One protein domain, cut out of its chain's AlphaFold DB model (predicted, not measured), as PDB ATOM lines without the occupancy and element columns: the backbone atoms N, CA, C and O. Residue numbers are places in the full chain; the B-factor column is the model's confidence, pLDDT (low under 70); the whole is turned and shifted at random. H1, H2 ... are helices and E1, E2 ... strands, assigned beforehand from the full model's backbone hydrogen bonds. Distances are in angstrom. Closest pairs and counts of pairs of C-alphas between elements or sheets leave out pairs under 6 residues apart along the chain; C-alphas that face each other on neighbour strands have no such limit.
ATOM      1  N   ASP A 148      68.348  24.509  84.893       86.88
ATOM      2  CA  ASP A 148      69.644  25.177  85.035       86.88
ATOM      3  C   ASP A 148      69.531  26.671  85.412       86.88
ATOM      4  O   ASP A 148      70.525  27.261  85.828       86.88
ATOM      5  N   THR A 149      68.346  27.293  85.325       88.88
ATOM      6  CA  THR A 149      68.099  28.654  85.852       88.88
ATOM      7  C   THR A 149      67.490  28.636  87.256       88.88
ATOM      8  O   THR A 149      67.455  29.663  87.940       88.88
ATOM      9  N   ASN A 150      67.033  27.470  87.731       92.00
ATOM     10  CA  ASN A 150      66.346  27.346  89.006       92.00
ATOM     11  C   ASN A 150      67.319  27.555  90.190       92.00
ATOM     12  O   ASN A 150      68.243  26.756  90.387       92.00
ATOM     13  N   PRO A 151      67.104  28.573  91.048       92.19
ATOM     14  CA  PRO A 151      68.068  28.932  92.087       92.19
ATOM     15  C   PRO A 151      68.205  27.854  93.167       92.19
ATOM     16  O   PRO A 151      69.267  27.735  93.779       92.19
ATOM     17  N   LEU A 152      67.165  27.045  93.396       92.81
ATOM     18  CA  LEU A 152      67.204  25.955  94.366       92.81
ATOM     19  C   LEU A 152      68.023  24.774  93.830       92.81
ATOM     20  O   LEU A 152      68.813  24.202  94.579       92.81
ATOM     21  N   TYR A 153      67.892  24.446  92.540       94.19
ATOM     22  CA  TYR A 153      68.733  23.435  91.891       94.19
ATOM     23  C   TYR A 153      70.211  23.844  91.879       94.19
ATOM     24  O   TYR A 153      71.057  23.062  92.321       94.19
ATOM     25  N   LEU A 154      70.520  25.071  91.444       94.19
ATOM     26  CA  LEU A 154      71.889  25.596  91.409       94.19
ATOM     27  C   LEU A 154      72.528  25.578  92.802       94.19
ATOM     28  O   LEU A 154      73.580  24.972  92.997       94.19
ATOM     29  N   ARG A 155      71.853  26.135  93.821       94.81
ATOM     30  CA  ARG A 155      72.356  26.080  95.204       94.81
ATOM     31  C   ARG A 155      72.538  24.640  95.694       94.81
ATOM     32  O   ARG A 155      73.536  24.356  96.344       94.81
ATOM     33  N   LEU A 156      71.620  23.722  95.388       94.00
ATOM     34  CA  LEU A 156      71.719  22.339  95.863       94.00
ATOM     35  C   LEU A 156      72.847  21.540  95.183       94.00
ATOM     36  O   LEU A 156      73.405  20.646  95.816       94.00
ATOM     37  N   SER A 157      73.177  21.848  93.926       94.38
ATOM     38  CA  SER A 157      74.172  21.111  93.130       94.38
ATOM     39  C   SER A 157      75.579  21.725  93.132       94.38
ATOM     40  O   SER A 157      76.550  20.980  92.974       94.38
ATOM     41  N   GLU A 158      75.708  23.041  93.334       93.62
ATOM     42  CA  GLU A 158      76.985  23.768  93.231       93.62
ATOM     43  C   GLU A 158      77.549  24.245  94.583       93.62
ATOM     44  O   GLU A 158      78.756  24.456  94.699       93.62
ATOM     45  N   HIS A 159      76.720  24.414  95.620       94.44
ATOM     46  CA  HIS A 159      77.167  24.980  96.899       94.44
ATOM     47  C   HIS A 159      77.983  23.973  97.725       94.44
ATOM     48  O   HIS A 159      77.506  22.879  98.042       94.44
ATOM     49  N   GLU A 160      79.196  24.353  98.143       94.31
ATOM     50  CA  GLU A 160      80.155  23.442  98.795       94.31
ATOM     51  C   GLU A 160      79.578  22.761 100.052       94.31
ATOM     52  O   GLU A 160      79.651  21.536 100.178       94.31
ATOM     53  N   ASP A 161      78.903  23.519 100.926       92.50
ATOM     54  CA  ASP A 161      78.260  22.991 102.146       92.50
ATOM     55  C   ASP A 161      77.137  21.969 101.882       92.50
ATOM     56  O   ASP A 161      76.795  21.169 102.758       92.50
ATOM     57  N   LEU A 162      76.540  21.990 100.685       94.31
ATOM     58  CA  LEU A 162      75.450  21.096 100.281       94.31
ATOM     59  C   LEU A 162      75.949  19.892  99.477       94.31
ATOM     60  O   LEU A 162      75.215  18.914  99.325       94.31
ATOM     61  N   GLN A 163      77.216  19.879  99.059       94.25
ATOM     62  CA  GLN A 163      77.804  18.788  98.278       94.25
ATOM     63  C   GLN A 163      77.752  17.434  99.017       94.25
ATOM     64  O   GLN A 163      77.584  16.370  98.408       94.25
ATOM     65  N   ALA A 164      77.833  17.449 100.352       93.94
ATOM     66  CA  ALA A 164      77.668  16.260 101.193       93.94
ATOM     67  C   ALA A 164      76.216  15.745 101.257       93.94
ATOM     68  O   ALA A 164      75.996  14.569 101.562       93.94
ATOM     69  N   ASP A 165      75.226  16.596 100.983       94.44
ATOM     70  CA  ASP A 165      73.810  16.224 100.915       94.44
ATOM     71  C   ASP A 165      73.427  15.785  99.497       94.44
ATOM     72  O   ASP A 165      72.846  14.712  99.324       94.44
ATOM     73  N   TRP A 166      73.866  16.530  98.480       95.38
ATOM     74  CA  TRP A 166      73.709  16.197  97.062       95.38
ATOM     75  C   TRP A 166      74.303  14.827  96.708       95.38
ATOM     76  O   TRP A 166      73.623  13.968  96.152       95.38
ATOM     77  N   SER A 167      75.549  14.558  97.114       93.56
ATOM     78  CA  SER A 167      76.213  13.269  96.853       93.56
ATOM     79  C   SER A 167      75.572  12.068  97.575       93.56
ATOM     80  O   SER A 167      75.750  10.915  97.145       93.56
ATOM     81  N   ALA A 168      74.819  12.323  98.650       93.81
ATOM     82  CA  ALA A 168      74.063  11.330  99.409       93.81
ATOM     83  C   ALA A 168      72.625  11.127  98.893       93.81
ATOM     84  O   ALA A 168      72.027  10.088  99.184       93.81
ATOM     85  N   ALA A 169      72.087  12.070  98.117       95.12
ATOM     86  CA  ALA A 169      70.789  11.937  97.472       95.12
ATOM     87  C   ALA A 169      70.804  10.866  96.361       95.12
ATOM     88  O   ALA A 169      71.806  10.647  95.677       95.12
ATOM     89  N   GLU A 170      69.659  10.207  96.160       94.31
ATOM     90  CA  GLU A 170      69.332   9.522  94.895       94.31
ATOM     91  C   GLU A 170      68.305  10.338  94.093       94.31
ATOM     92  O   GLU A 170      68.261  10.257  92.865       94.31
ATOM     93  N   VAL A 171      67.490  11.141  94.781       93.38
ATOM     94  CA  VAL A 171      66.405  11.935  94.205       93.38
ATOM     95  C   VAL A 171      66.500  13.373  94.715       93.38
ATOM     96  O   VAL A 171      66.728  13.589  95.902       93.38
ATOM     97  N   ALA A 172      66.286  14.348  93.839       94.31
ATOM     98  CA  ALA A 172      66.088  15.748  94.197       94.31
ATOM     99  C   ALA A 172      64.729  16.227  93.673       94.31
ATOM    100  O   ALA A 172      64.385  15.957  92.520       94.31
ATOM    101  N   LEU A 173      63.947  16.904  94.519       93.00
ATOM    102  CA  LEU A 173      62.613  17.409  94.173       93.00
ATOM    103  C   LEU A 173      62.638  18.935  94.175       93.00
ATOM    104  O   LEU A 173      62.611  19.557  95.236       93.00
ATOM    105  N   VAL A 174      62.710  19.530  92.991       92.31
ATOM    106  CA  VAL A 174      62.877  20.974  92.803       92.31
ATOM    107  C   VAL A 174      61.508  21.587  92.471       92.31
ATOM    108  O   VAL A 174      60.841  21.091  91.559       92.31
ATOM    109  N   PRO A 175      61.041  22.626  93.192       90.12
ATOM    110  CA  PRO A 175      59.849  23.366  92.793       90.12
ATOM    111  C   PRO A 175      60.073  24.044  91.438       90.12
ATOM    112  O   PRO A 175      61.152  24.588  91.204       90.12
ATOM    113  N   LEU A 176      59.058  24.065  90.573       87.88
ATOM    114  CA  LEU A 176      59.090  24.840  89.325       87.88
ATOM    115  C   LEU A 176      59.484  26.303  89.589       87.88
ATOM    116  O   LEU A 176      58.997  26.918  90.542       87.88
ATOM    117  N   ALA A 177      60.334  26.879  88.740       85.38
ATOM    118  CA  ALA A 177      60.843  28.235  88.939       85.38
ATOM    119  C   ALA A 177      59.704  29.267  88.877       85.38
ATOM    120  O   ALA A 177      59.615  30.137  89.751       85.38
ATOM    121  N   ARG A 178      58.732  29.080  87.969       83.94
ATOM    122  CA  ARG A 178      57.500  29.888  87.947       83.94
ATOM    123  C   ARG A 178      56.699  29.805  89.252       83.94
ATOM    124  O   ARG A 178      56.091  30.792  89.654       83.94
ATOM    125  N   ALA A 179      56.700  28.657  89.939       82.38
ATOM    126  CA  ALA A 179      55.994  28.484  91.211       82.38
ATOM    127  C   ALA A 179      56.732  29.195  92.357       82.38
ATOM    128  O   ALA A 179      56.088  29.792  93.220       82.38
ATOM    129  N   MET A 180      58.069  29.209  92.330       81.81
ATOM    130  CA  MET A 180      58.888  29.999  93.258       81.81
ATOM    131  C   MET A 180      58.715  31.512  93.054       81.81
ATOM    132  O   MET A 180      58.703  32.250  94.032       81.81
ATOM    133  N   ALA A 181      58.550  31.973  91.811       81.94
ATOM    134  CA  ALA A 181      58.314  33.385  91.504       81.94
ATOM    135  C   ALA A 181      56.867  33.833  91.801       81.94
ATOM    136  O   ALA A 181      56.648  34.917  92.342       81.94
ATOM    137  N   ALA A 182      55.870  33.006  91.467       78.25
ATOM    138  CA  ALA A 182      54.453  33.320  91.665       78.25
ATOM    139  C   ALA A 182      54.017  33.252  93.137       78.25
ATOM    140  O   ALA A 182      53.092  33.957  93.548       78.25
ATOM    141  N   HIS A 183      54.667  32.410  93.942       69.00
ATOM    142  CA  HIS A 183      54.429  32.342  95.374       69.00
ATOM    143  C   HIS A 183      55.496  33.132  96.131       69.00
ATOM    144  O   HIS A 183      56.602  32.645  96.352       69.00
ATOM    145  N   SER A 184      55.102  34.272  96.704       62.72
ATOM    146  CA  SER A 184      55.845  35.032  97.731       62.72
ATOM    147  C   SER A 184      56.026  34.272  99.069       62.72
ATOM    148  O   SER A 184      56.182  34.866 100.135       62.72
ATOM    149  N   ALA A 185      55.980  32.940  99.004       63.22
ATOM    150  CA  ALA A 185      56.102  31.967 100.076       63.22
ATOM    151  C   ALA A 185      57.556  31.576 100.367       63.22
ATOM    152  O   ALA A 185      57.874  31.336 101.529       63.22
ATOM    153  N   VAL A 186      58.412  31.508  99.337       77.62
ATOM    154  CA  VAL A 186      59.864  31.393  99.524       77.62
ATOM    155  C   VAL A 186      60.385  32.799  99.770       77.62
ATOM    156  O   VAL A 186      60.355  33.633  98.862       77.62
ATOM    157  N   GLN A 187      60.862  33.093 100.977       83.06
ATOM    158  CA  GLN A 187      61.601  34.336 101.173       83.06
ATOM    159  C   GLN A 187      63.013  34.152 100.599       83.06
ATOM    160  O   GLN A 187      63.565  33.056 100.708       83.06
ATOM    161  N   PRO A 188      63.656  35.197 100.042       85.00
ATOM    162  CA  PRO A 188      65.049  35.095  99.595       85.00
ATOM    163  C   PRO A 188      65.986  34.552 100.688       85.00
ATOM    164  O   PRO A 188      66.886  33.778 100.396       85.00
ATOM    165  N   GLN A 189      65.687  34.866 101.955       86.25
ATOM    166  CA  GLN A 189      66.389  34.358 103.139       86.25
ATOM    167  C   GLN A 189      66.322  32.830 103.293       86.25
ATOM    168  O   GLN A 189      67.256  32.238 103.821       86.25
ATOM    169  N   ASP A 190      65.241  32.180 102.847       86.94
ATOM    170  CA  ASP A 190      65.120  30.720 102.912       86.94
ATOM    171  C   ASP A 190      66.005  30.054 101.830       86.94
ATOM    172  O   ASP A 190      66.532  28.969 102.049       86.94
ATOM    173  N   LEU A 191      66.269  30.735 100.701       89.56
ATOM    174  CA  LEU A 191      67.238  30.304  99.671       89.56
ATOM    175  C   LEU A 191      68.706  30.569 100.039       89.56
ATOM    176  O   LEU A 191      69.601  30.146  99.307       89.56
ATOM    177  N   ASP A 192      68.957  31.249 101.156       90.62
ATOM    178  CA  ASP A 192      70.280  31.366 101.769       90.62
ATOM    179  C   ASP A 192      70.466  30.393 102.949       90.62
ATOM    180  O   ASP A 192      71.584  30.242 103.441       90.62
ATOM    181  N   ASP A 193      69.413  29.685 103.383       91.56
ATOM    182  CA  ASP A 193      69.490  28.698 104.462       91.56
ATOM    183  C   ASP A 193      69.815  27.287 103.911       91.56
ATOM    184  O   ASP A 193      68.973  26.649 103.263       91.56
ATOM    185  N   PRO A 194      71.009  26.724 104.190       90.44
ATOM    186  CA  PRO A 194      71.379  25.398 103.701       90.44
ATOM    187  C   PRO A 194      70.520  24.277 104.304       90.44
ATOM    188  O   PRO A 194      70.419  23.202 103.711       90.44
ATOM    189  N   ALA A 195      69.892  24.476 105.467       89.38
ATOM    190  CA  ALA A 195      68.970  23.495 106.025       89.38
ATOM    191  C   ALA A 195      67.645  23.457 105.249       89.38
ATOM    192  O   ALA A 195      67.135  22.357 105.042       89.38
ATOM    193  N   TYR A 196      67.140  24.598 104.761       91.44
ATOM    194  CA  TYR A 196      65.974  24.640 103.868       91.44
ATOM    195  C   TYR A 196      66.277  23.969 102.524       91.44
ATOM    196  O   TYR A 196      65.573  23.042 102.123       91.44
ATOM    197  N   ILE A 197      67.367  24.363 101.854       93.19
ATOM    198  CA  ILE A 197      67.722  23.834 100.525       93.19
ATOM    199  C   ILE A 197      67.922  22.308 100.578       93.19
ATOM    200  O   ILE A 197      67.431  21.575  99.716       93.19
ATOM    201  N   ALA A 198      68.558  21.792 101.636       92.38
ATOM    202  CA  ALA A 198      68.765  20.356 101.825       92.38
ATOM    203  C   ALA A 198      67.476  19.538 102.076       92.38
ATOM    204  O   ALA A 198      67.511  18.309 101.950       92.38
ATOM    205  N   LEU A 199      66.327  20.164 102.376       92.12
ATOM    206  CA  LEU A 199      65.038  19.453 102.440       92.12
ATOM    207  C   LEU A 199      64.650  18.839 101.090       92.12
ATOM    208  O   LEU A 199      63.957  17.821 101.058       92.12
ATOM    209  N   HIS A 200      65.144  19.416  99.994       93.56
ATOM    210  CA  HIS A 200      64.854  19.002  98.624       93.56
ATOM    211  C   HIS A 200      65.762  17.875  98.104       93.56
ATOM    212  O   HIS A 200      65.480  17.312  97.044       93.56
ATOM    213  N   ALA A 201      66.807  17.499  98.851       95.12
ATOM    214  CA  ALA A 201      67.641  16.326  98.593       95.12
ATOM    215  C   ALA A 201      67.129  15.106  99.368       95.12
ATOM    216  O   ALA A 201      67.041  15.132 100.598       95.12
ATOM    217  N   PHE A 202      66.846  14.007  98.665       95.50
ATOM    218  CA  PHE A 202      66.236  12.799  99.215       95.50
ATOM    219  C   PHE A 202      67.113  11.551  99.021       95.50
ATOM    220  O   PHE A 202      67.534  11.211  97.908       95.50
ATOM    221  N   ALA A 203      67.329  10.812 100.111       95.06
ATOM    222  CA  ALA A 203      67.973   9.499 100.120       95.06
ATOM    223  C   ALA A 203      66.933   8.369 100.283       95.06
ATOM    224  O   ALA A 203      65.880   8.591 100.886       95.06
ATOM    225  N   PRO A 204      67.200   7.140  99.798       94.25
ATOM    226  CA  PRO A 204      66.294   6.006  99.979       94.25
ATOM    227  C   PRO A 204      65.992   5.703 101.453       94.25
ATOM    228  O   PRO A 204      66.894   5.615 102.292       94.25
ATOM    229  N   SER A 205      64.715   5.482 101.768       92.75
ATOM    230  CA  SER A 205      64.272   5.044 103.090       92.75
ATOM    231  C   SER A 205      64.801   3.640 103.380       92.75
ATOM    232  O   SER A 205      64.563   2.695 102.626       92.75
ATOM    233  N   LYS A 206      65.469   3.467 104.526       90.00
ATOM    234  CA  LYS A 206      65.915   2.143 105.003       90.00
ATOM    235  C   LYS A 206      64.746   1.204 105.332       90.00
ATOM    236  O   LYS A 206      64.957   0.001 105.437       90.00
ATOM    237  N   LEU A 207      63.543   1.751 105.530       87.06
ATOM    238  CA  LEU A 207      62.348   1.003 105.924       87.06
ATOM    239  C   LEU A 207      61.513   0.551 104.718       87.06
ATOM    240  O   LEU A 207      60.954  -0.543 104.745       87.06
ATOM    241  N   TYR A 208      61.438   1.362 103.656       89.06
ATOM    242  CA  TYR A 208      60.537   1.123 102.525       89.06
ATOM    243  C   TYR A 208      61.211   1.424 101.182       89.06
ATOM    244  O   TYR A 208      61.579   2.556 100.892       89.06
ATOM    245  N   LYS A 209      61.285   0.413 100.307       87.50
ATOM    246  CA  LYS A 209      61.982   0.460  99.004       87.50
ATOM    247  C   LYS A 209      61.506   1.562  98.036       87.50
ATOM    248  O   LYS A 209      62.252   1.941  97.142       87.50
ATOM    249  N   HIS A 210      60.266   2.028  98.182       88.81
ATOM    250  CA  HIS A 210      59.622   3.012  97.296       88.81
ATOM    251  C   HIS A 210      59.533   4.415  97.912       88.81
ATOM    252  O   HIS A 210      58.953   5.327  97.326       88.81
ATOM    253  N   GLN A 211      60.098   4.581  99.105       91.25
ATOM    254  CA  GLN A 211      60.065   5.814  99.869       91.25
ATOM    255  C   GLN A 211      61.473   6.401  99.946       91.25
ATOM    256  O   GLN A 211      62.457   5.678 100.095       91.25
ATOM    257  N   PHE A 212      61.553   7.720  99.904       94.25
ATOM    258  CA  PHE A 212      62.762   8.498 100.087       94.25
ATOM    259  C   PHE A 212      62.522   9.520 101.203       94.25
ATOM    260  O   PHE A 212      61.406  10.005 101.388       94.25
ATOM    261  N   VAL A 213      63.562   9.839 101.961       93.44
ATOM    262  CA  VAL A 213      63.520  10.763 103.103       93.44
ATOM    263  C   VAL A 213      64.574  11.841 102.879       93.44
ATOM    264  O   VAL A 213      65.642  11.539 102.339       93.44
ATOM    265  N   SER A 214      64.290  13.086 103.272       94.00
ATOM    266  CA  SER A 214      65.276  14.171 103.186       94.00
ATOM    267  C   SER A 214      66.597  13.782 103.867       94.00
ATOM    268  O   SER A 214      66.602  13.245 104.981       94.00
ATOM    269  N   VAL A 215      67.725  14.052 103.203       91.50
ATOM    270  CA  VAL A 215      69.059  13.585 103.621       91.50
ATOM    271  C   VAL A 215      69.417  14.026 105.046       91.50
ATOM    272  O   VAL A 215      69.962  13.223 105.809       91.50
ATOM    273  N   ARG A 216      69.084  15.264 105.440       86.62
ATOM    274  CA  ARG A 216      69.424  15.790 106.775       86.62
ATOM    275  C   ARG A 216      68.601  15.166 107.901       86.62
ATOM    276  O   ARG A 216      69.167  14.891 108.954       86.62
ATOM    277  N   SER A 217      67.337  14.810 107.659       78.38
ATOM    278  CA  SER A 217      66.510  14.068 108.632       78.38
ATOM    279  C   SER A 217      67.161  12.740 109.056       78.38
ATOM    280  O   SER A 217      67.115  12.354 110.223       78.38
ATOM    281  N   VAL A 218      67.867  12.072 108.136       70.06
ATOM    282  CA  VAL A 218      68.594  10.820 108.419       70.06
ATOM    283  C   VAL A 218      69.848  11.043 109.287       70.06
ATOM    284  O   VAL A 218      70.358  10.086 109.874       70.06
ATOM    285  N   ARG A 219      70.360  12.281 109.379       69.81
ATOM    286  CA  ARG A 219      71.580  12.641 110.128       69.81
ATOM    287  C   ARG A 219      71.290  13.283 111.491       69.81
ATOM    288  O   ARG A 219      71.960  12.930 112.456       69.81
ATOM    289  N   SER A 220      70.296  14.166 111.596       62.19
ATOM    290  CA  SER A 220      70.052  15.037 112.768       62.19
ATOM    291  C   SER A 220      69.426  14.351 114.000       62.19
ATOM    292  O   SER A 220      68.645  14.958 114.726       62.19
ATOM    293  N   SER A 221      69.736  13.079 114.268       50.50
ATOM    294  CA  SER A 221      69.065  12.302 115.328       50.50
ATOM    295  C   SER A 221      69.510  12.632 116.765       50.50
ATOM    296  O   SER A 221      68.929  12.074 117.699       50.50
ATOM    297  N   ALA A 222      70.543  13.456 116.970       51.59
ATOM    298  CA  ALA A 222      71.059  13.767 118.304       51.59
ATOM    299  C   ALA A 222      71.921  15.043 118.340       51.59
ATOM    300  O   ALA A 222      73.133  14.951 118.199       51.59
ATOM    301  N   ASP A 231      63.969  26.292 112.908       76.81
ATOM    302  CA  ASP A 231      64.960  25.248 112.676       76.81
ATOM    303  C   ASP A 231      64.469  24.242 111.621       76.81
ATOM    304  O   ASP A 231      63.837  23.225 111.937       76.81
ATOM    305  N   TRP A 232      64.769  24.529 110.349       81.19
ATOM    306  CA  TRP A 232      64.454  23.653 109.214       81.19
ATOM    307  C   TRP A 232      65.016  22.230 109.375       81.19
ATOM    308  O   TRP A 232      64.447  21.294 108.812       81.19
ATOM    309  N   SER A 233      66.056  22.024 110.197       76.81
ATOM    310  CA  SER A 233      66.623  20.690 110.450       76.81
ATOM    311  C   SER A 233      65.652  19.723 111.150       76.81
ATOM    312  O   SER A 233      65.835  18.507 111.068       76.81
ATOM    313  N   ARG A 234      64.589  20.241 111.789       77.06
ATOM    314  CA  ARG A 234      63.543  19.449 112.470       77.06
ATOM    315  C   ARG A 234      62.390  19.026 111.561       77.06
ATOM    316  O   ARG A 234      61.519  18.270 112.000       77.06
ATOM    317  N   ILE A 235      62.335  19.521 110.324       82.50
ATOM    318  CA  ILE A 235      61.296  19.154 109.360       82.50
ATOM    319  C   ILE A 235      61.779  17.948 108.557       82.50
ATOM    320  O   ILE A 235      62.805  17.990 107.887       82.50
ATOM    321  N   THR A 236      61.015  16.859 108.595       83.81
ATOM    322  CA  THR A 236      61.279  15.684 107.761       83.81
ATOM    323  C   THR A 236      60.312  15.653 106.587       83.81
ATOM    324  O   THR A 236      59.110  15.475 106.781       83.81
ATOM    325  N   LEU A 237      60.834  15.774 105.364       89.31
ATOM    326  CA  LEU A 237      60.083  15.453 104.151       89.31
ATOM    327  C   LEU A 237      60.282  13.983 103.781       89.31
ATOM    328  O   LEU A 237      61.406  13.474 103.774       89.31
ATOM    329  N   THR A 238      59.179  13.311 103.459       89.88
ATOM    330  CA  THR A 238      59.146  11.903 103.054       89.88
ATOM    331  C   THR A 238      58.409  11.773 101.727       89.88
ATOM    332  O   THR A 238      57.185  11.886 101.684       89.88
ATOM    333  N   ALA A 239      59.142  11.537 100.643       90.00
ATOM    334  CA  ALA A 239      58.592  11.354  99.306       90.00
ATOM    335  C   ALA A 239      58.344   9.867  99.022       90.00
ATOM    336  O   ALA A 239      59.207   9.029  99.270       90.00
ATOM    337  N   THR A 240      57.185   9.517  98.475       88.81
ATOM    338  CA  THR A 240      56.869   8.153  98.026       88.81
ATOM    339  C   THR A 240      56.663   8.179  96.520       88.81
ATOM    340  O   THR A 240      55.768   8.877  96.052       88.81
ATOM    341  N   LEU A 241      57.494   7.450  95.767       86.12
ATOM    342  CA  LEU A 241      57.286   7.258  94.329       86.12
ATOM    343  C   LEU A 241      56.277   6.128  94.127       86.12
ATOM    344  O   LEU A 241      56.495   5.018  94.625       86.12
ATOM    345  N   ASP A 242      55.222   6.385  93.359       78.88
ATOM    346  CA  ASP A 242      54.275   5.336  92.986       78.88
ATOM    347  C   ASP A 242      54.900   4.339  91.984       78.88
ATOM    348  O   ASP A 242      55.952   4.581  91.375       78.88
ATOM    349  N   ALA A 243      54.273   3.174  91.828       73.94
ATOM    350  CA  ALA A 243      54.759   2.066  91.012       73.94
ATOM    351  C   ALA A 243      54.924   2.431  89.524       73.94
ATOM    352  O   ALA A 243      55.773   1.847  88.845       73.94
ATOM    353  N   ASP A 244      54.154   3.404  89.031       71.56
ATOM    354  CA  ASP A 244      54.247   3.929  87.666       71.56
ATOM    355  C   ASP A 244      55.421   4.908  87.452       71.56
ATOM    356  O   ASP A 244      55.789   5.186  86.307       71.56
ATOM    357  N   ARG A 245      56.037   5.390  88.545       69.25
ATOM    358  CA  ARG A 245      57.070   6.441  88.592       69.25
ATOM    359  C   ARG A 245      56.655   7.780  87.962       69.25
ATOM    360  O   ARG A 245      57.530   8.533  87.536       69.25
ATOM    361  N   ARG A 246      55.353   8.070  87.883       67.81
ATOM    362  CA  ARG A 246      54.793   9.327  87.342       67.81
ATOM    363  C   ARG A 246      54.119  10.192  88.403       67.81
ATOM    364  O   ARG A 246      53.834  11.350  88.126       67.81
ATOM    365  N   SER A 247      53.869   9.654  89.597       73.38
ATOM    366  CA  SER A 247      53.407  10.429  90.749       73.38
ATOM    367  C   SER A 247      54.354  10.295  91.949       73.38
ATOM    368  O   SER A 247      55.025   9.271  92.136       73.38
ATOM    369  N   ILE A 248      54.448  11.374  92.734       78.62
ATOM    370  CA  ILE A 248      55.316  11.489  93.913       78.62
ATOM    371  C   ILE A 248      54.523  12.143  95.048       78.62
ATOM    372  O   ILE A 248      54.214  13.332  94.991       78.62
ATOM    373  N   THR A 249      54.241  11.389  96.107       79.12
ATOM    374  CA  THR A 249      53.470  11.872  97.265       79.12
ATOM    375  C   THR A 249      54.418  12.314  98.382       79.12
ATOM    376  O   THR A 249      55.224  11.498  98.832       79.12
ATOM    377  N   ILE A 250      54.333  13.562  98.864       81.81
ATOM    378  CA  ILE A 250      55.272  14.108  99.867       81.81
ATOM    379  C   ILE A 250      54.588  14.341 101.219       81.81
ATOM    380  O   ILE A 250      53.779  15.245 101.395       81.81
ATOM    381  N   VAL A 251      54.957  13.554 102.224       81.88
ATOM    382  CA  VAL A 251      54.489  13.736 103.604       81.88
ATOM    383  C   VAL A 251      55.462  14.644 104.356       81.88
ATOM    384  O   VAL A 251      56.664  14.373 104.371       81.88
ATOM    385  N   GLN A 252      54.948  15.700 104.994       82.44
ATOM    386  CA  GLN A 252      55.723  16.566 105.880       82.44
ATOM    387  C   GLN A 252      55.483  16.155 107.338       82.44
ATOM    388  O   GLN A 252      54.380  16.282 107.870       82.44
ATOM    389  N   SER A 253      56.539  15.718 108.013       76.75
ATOM    390  CA  SER A 253      56.517  15.391 109.439       76.75
ATOM    391  C   SER A 253      57.380  16.391 110.209       76.75
ATOM    392  O   SER A 253      58.600  16.209 110.274       76.75
ATOM    393  N   PRO A 254      56.806  17.472 110.775       72.50
ATOM    394  CA  PRO A 254      57.457  18.188 111.868       72.50
ATOM    395  C   PRO A 254      57.597  17.281 113.104       72.50
ATOM    396  O   PRO A 254      56.813  16.360 113.313       72.50
ATOM    397  N   ALA A 255      58.576  17.558 113.967       57.16
ATOM    398  CA  ALA A 255      58.877  16.722 115.137       57.16
ATOM    399  C   ALA A 255      57.726  16.562 116.164       57.16
ATOM    400  O   ALA A 255      57.810  15.705 117.040       57.16
ATOM    401  N   SER A 256      56.663  17.371 116.076       39.47
ATOM    402  CA  SER A 256      55.523  17.396 117.008       39.47
ATOM    403  C   SER A 256      54.144  17.142 116.374       39.47
ATOM    404  O   SER A 256      53.154  17.095 117.100       39.47
ATOM    405  N   ALA A 257      54.045  16.965 115.050       41.62
ATOM    406  CA  ALA A 257      52.785  16.673 114.352       41.62
ATOM    407  C   ALA A 257      53.049  15.993 112.995       41.62
ATOM    408  O   ALA A 257      54.150  16.055 112.467       41.62
ATOM    409  N   THR A 258      52.051  15.363 112.375       38.41
ATOM    410  CA  THR A 258      52.190  14.811 111.011       38.41
ATOM    411  C   THR A 258      51.246  15.539 110.061       38.41
ATOM    412  O   THR A 258      50.032  15.489 110.254       38.41
ATOM    413  N   ARG A 259      51.784  16.210 109.033       43.69
ATOM    414  CA  ARG A 259      51.002  16.901 107.996       43.69
ATOM    415  C   ARG A 259      51.178  16.198 106.650       43.69
ATOM    416  O   ARG A 259      52.141  16.407 105.915       43.69
ATOM    417  N   THR A 260      50.206  15.365 106.302       38.00
ATOM    418  CA  THR A 260      50.165  14.688 105.003       38.00
ATOM    419  C   THR A 260      49.777  15.677 103.903       38.00
ATOM    420  O   THR A 260      48.635  16.131 103.865       38.00
ATOM    421  N   VAL A 261      50.703  15.992 102.992       44.59
ATOM    422  CA  VAL A 261      50.442  16.841 101.818       44.59
ATOM    423  C   VAL A 261      50.445  15.958 100.569       44.59
ATOM    424  O   VAL A 261      51.468  15.714  99.939       44.59
ATOM    425  N   ALA A 262      49.283  15.412 100.210       37.22
ATOM    426  CA  ALA A 262      49.166  14.594  99.004       37.22
ATOM    427  C   ALA A 262      49.263  15.477  97.746       37.22
ATOM    428  O   ALA A 262      48.292  16.129  97.363       37.22
ATOM    429  N   ILE A 263      50.441  15.503  97.118       47.88
ATOM    430  CA  ILE A 263      50.709  16.257  95.888       47.88
ATOM    431  C   ILE A 263      50.488  15.328  94.691       47.88
ATOM    432  O   ILE A 263      51.198  14.344  94.512       47.88
ATOM    433  N   LEU A 264      49.492  15.655  93.868       39.22
ATOM    434  CA  LEU A 264      49.220  15.016  92.578       39.22
ATOM    435  C   LEU A 264      49.566  16.012  91.465       39.22
ATOM    436  O   LEU A 264      48.678  16.609  90.860       39.22
ATOM    437  N   GLY A 265      50.865  16.230  91.254       43.72
ATOM    438  CA  GLY A 265      51.386  17.061  90.167       43.72
ATOM    439  C   GLY A 265      51.704  16.232  88.921       43.72
ATOM    440  O   GLY A 265      52.144  15.087  89.031       43.72
ATOM    441  N   GLU A 266      51.526  16.812  87.733       44.00
ATOM    442  CA  GLU A 266      52.114  16.268  86.504       44.00
ATOM    443  C   GLU A 266      53.637  16.473  86.576       44.00
ATOM    444  O   GLU A 266      54.123  17.596  86.459       44.00
ATOM    445  N   THR A 267      54.404  15.406  86.831       50.22
ATOM    446  CA  THR A 267      55.865  15.518  86.957       50.22
ATOM    447  C   THR A 267      56.533  15.573  85.586       50.22
ATOM    448  O   THR A 267      56.559  14.567  84.864       50.22
ATOM    449  N   THR A 268      57.150  16.701  85.243       53.06
ATOM    450  CA  THR A 268      58.092  16.785  84.122       53.06
ATOM    451  C   THR A 268      59.414  16.139  84.536       53.06
ATOM    452  O   THR A 268      60.218  16.688  85.291       53.06
ATOM    453  N   ILE A 269      59.630  14.905  84.069       53.62
ATOM    454  CA  ILE A 269      60.846  14.135  84.359       53.62
ATOM    455  C   ILE A 269      61.979  14.630  83.454       53.62
ATOM    456  O   ILE A 269      62.240  14.055  82.394       53.62
ATOM    457  N   TYR A 270      62.683  15.668  83.898       52.47
ATOM    458  CA  TYR A 270      63.975  16.035  83.330       52.47
ATOM    459  C   TYR A 270      64.990  14.951  83.699       52.47
ATOM    460  O   TYR A 270      65.441  14.839  84.839       52.47
ATOM    461  N   ARG A 271      65.342  14.100  82.730       49.69
ATOM    462  CA  ARG A 271      66.468  13.182  82.909       49.69
ATOM    463  C   ARG A 271      67.743  14.014  82.914       49.69
ATOM    464  O   ARG A 271      68.178  14.474  81.863       49.69
ATOM    465  N   SER A 272      68.341  14.161  84.093       43.56
ATOM    466  CA  SER A 272      69.723  14.613  84.230       43.56
ATOM    467  C   SER A 272      70.635  13.796  83.307       43.56
ATOM    468  O   SER A 272      70.358  12.628  83.010       43.56
ATOM    469  N   THR A 273      71.720  14.417  82.846       45.53
ATOM    470  CA  THR A 273      72.690  13.797  81.932       45.53
ATOM    471  C   THR A 273      73.140  12.416  82.442       45.53
ATOM    472  O   THR A 273      73.209  12.202  83.654       45.53
ATOM    473  N   PRO A 274      73.452  11.446  81.556       47.56
ATOM    474  CA  PRO A 274      73.640  10.035  81.934       47.56
ATOM    475  C   PRO A 274      74.818   9.753  82.889       47.56
ATOM    476  O   PRO A 274      75.006   8.616  83.315       47.56
ATOM    477  N   THR A 275      75.607  10.771  83.236       51.69
ATOM    478  CA  THR A 275      76.683  10.743  84.235       51.69
ATOM    479  C   THR A 275      76.228  11.135  85.649       51.69
ATOM    480  O   THR A 275      76.952  10.871  86.611       51.69
ATOM    481  N   ALA A 276      75.051  11.750  85.812       60.16
ATOM    482  CA  ALA A 276      74.550  12.220  87.100       60.16
ATOM    483  C   ALA A 276      73.920  11.084  87.927       60.16
ATOM    484  O   ALA A 276      72.986  10.406  87.501       60.16
ATOM    485  N   LYS A 277      74.418  10.900  89.156       83.19
ATOM    486  CA  LYS A 277      73.926   9.894  90.115       83.19
ATOM    487  C   LYS A 277      72.541  10.239  90.694       83.19
ATOM    488  O   LYS A 277      71.806   9.333  91.083       83.19
ATOM    489  N   VAL A 278      72.207  11.529  90.772       89.62
ATOM    490  CA  VAL A 278      70.970  12.054  91.371       89.62
ATOM    491  C   VAL A 278      69.922  12.266  90.280       89.62
ATOM    492  O   VAL A 278      70.218  12.888  89.263       89.62
ATOM    493  N   ARG A 279      68.696  11.771  90.485       89.81
ATOM    494  CA  ARG A 279      67.552  12.037  89.598       89.81
ATOM    495  C   ARG A 279      66.820  13.288  90.058       89.81
ATOM    496  O   ARG A 279      66.339  13.319  91.189       89.81
ATOM    497  N   VAL A 280      66.685  14.274  89.184       89.31
ATOM    498  CA  VAL A 280      65.984  15.521  89.496       89.31
ATOM    499  C   VAL A 280      64.567  15.473  88.936       89.31
ATOM    500  O   VAL A 280      64.359  15.083  87.790       89.31
ATOM    501  N   PHE A 281      63.585  15.854  89.747       87.50
ATOM    502  CA  PHE A 281      62.204  16.031  89.313       87.50
ATOM    503  C   PHE A 281      61.820  17.488  89.538       87.50
ATOM    504  O   PHE A 281      61.909  17.973  90.667       87.50
ATOM    505  N   SER A 282      61.378  18.156  88.472       86.00
ATOM    506  CA  SER A 282      60.695  19.441  88.589       86.00
ATOM    507  C   SER A 282      59.228  19.161  88.913       86.00
ATOM    508  O   SER A 282      58.581  18.349  88.241       86.00
ATOM    509  N   VAL A 283      58.726  19.735  90.005       84.50
ATOM    510  CA  VAL A 283      57.394  19.422  90.542       84.50
ATOM    511  C   VAL A 283      56.681  20.710  90.947       84.50
ATOM    512  O   VAL A 283      57.283  21.628  91.500       84.50
ATOM    513  N   ASP A 284      55.373  20.770  90.704       78.12
ATOM    514  CA  ASP A 284      54.505  21.848  91.187       78.12
ATOM    515  C   ASP A 284      54.219  21.648  92.687       78.12
ATOM    516  O   ASP A 284      53.224  21.040  93.093       78.12
TER     517      ASP A 284
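AT A GLANCE: This is residues 148 to 222 and 231 to 284 of the 889 residues of the protein "VPS9 domain-containing protein" of Pseudozyma aphidis (strain ATCC 32657 / CBS 517.83 / DSM 70725 / JCM 10318 / NBRC 10182 / NRRL Y-7954 / St-0401) (UniProt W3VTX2). One strongly twisted sheet of seven strands is curled like part of a barrel and folded back on itself at E2, so that the leaf E6 E5 E4 E3 faces the smaller leaf E1 E7. H4 packs against both leaves on the same face as H1, which packs along E1; H2 grazes the sheet at E2, H3 follows the end of E1, and residues 181 to 189, of which 181 and 182 belong to H3, stick out. The printed part has 129 residues, in the order H1 H2 E1 H3 H4 E2 E3 E4 E5 E6 E7; the sheet is mixed, with the order E6 E5 E4 E3 E2 E1 E7. The class is mixed, helices and strands, with under half of the residues in named elements, and the whole is compact, radius of gyration of the C-alphas 13.9 A, spanning 35 by 34 by 29 A.

IN THESE COORDINATES: Find the longest strands first: E4, residues 235 to 241, runs 19.6 A from C-alpha 235 at (61.296, 19.154, 109.360), and E5, residues 248 to 254, runs 19.3 A. E6 is residues 259 to 261, E3 211 to 214, E2 201 to 204 and E1 171 to 175. E7, residues 279 to 283, ends at C-alpha 283 at (57.394, 19.422, 90.542). Look for H1 at residues 151 to 158, beginning at C-alpha 151 at (68.068, 28.932, 92.087), H2 at 160 to 166, H3 at 177 to 182 and H4 at 194 to 200.

HOW THE PARTS SIT: Begin at the meander E4 E5 E6, each strand the antiparallel neighbour of the one before: N 238 and O 251 are 2.9 A apart, N 259 and O 252 2.8 A. E3 is antiparallel to E4, with N 212 and O 239 2.8 A apart, and forms a hairpin with E2, where N 213 and O 203 are 2.8 A apart. E2 is antiparallel to E1, with N 202 and O 171 at 2.8 A; E1 and E7 are parallel, with N 174 and O 281 at 2.9 A. H1 runs along E1, at 5 degrees on the local plane and a height over the sheet of 9.5 A. H4 touches H1, closest C-alphas Leu 156 and Ile 197 at 6.3 A, and H2, closest Asp 165 and Ala 198 at 6.6 A. H3 is only just not on the sheet, with 4 pairs of C-alphas within 10 A. H1 and H3 have every O i to N i+4 pair within hydrogen-bond range; H2 and H4 each have 1 of 3, and 2 of 4 O i to N i+3 pairs.

THE WHOLE: The C-alphas farthest apart, of Ser 256 and Pro 274, are 40.2 A apart. Residues 223 to 230 are not printed, and C-alphas 222 and 231 are 14.2 A apart across the cut. The links H3 to H4 and E6 to E7 are long. Look for pLDDT under 70 at residues 183 to 185, 219 to 222, 245 to 246 and 255 to 276.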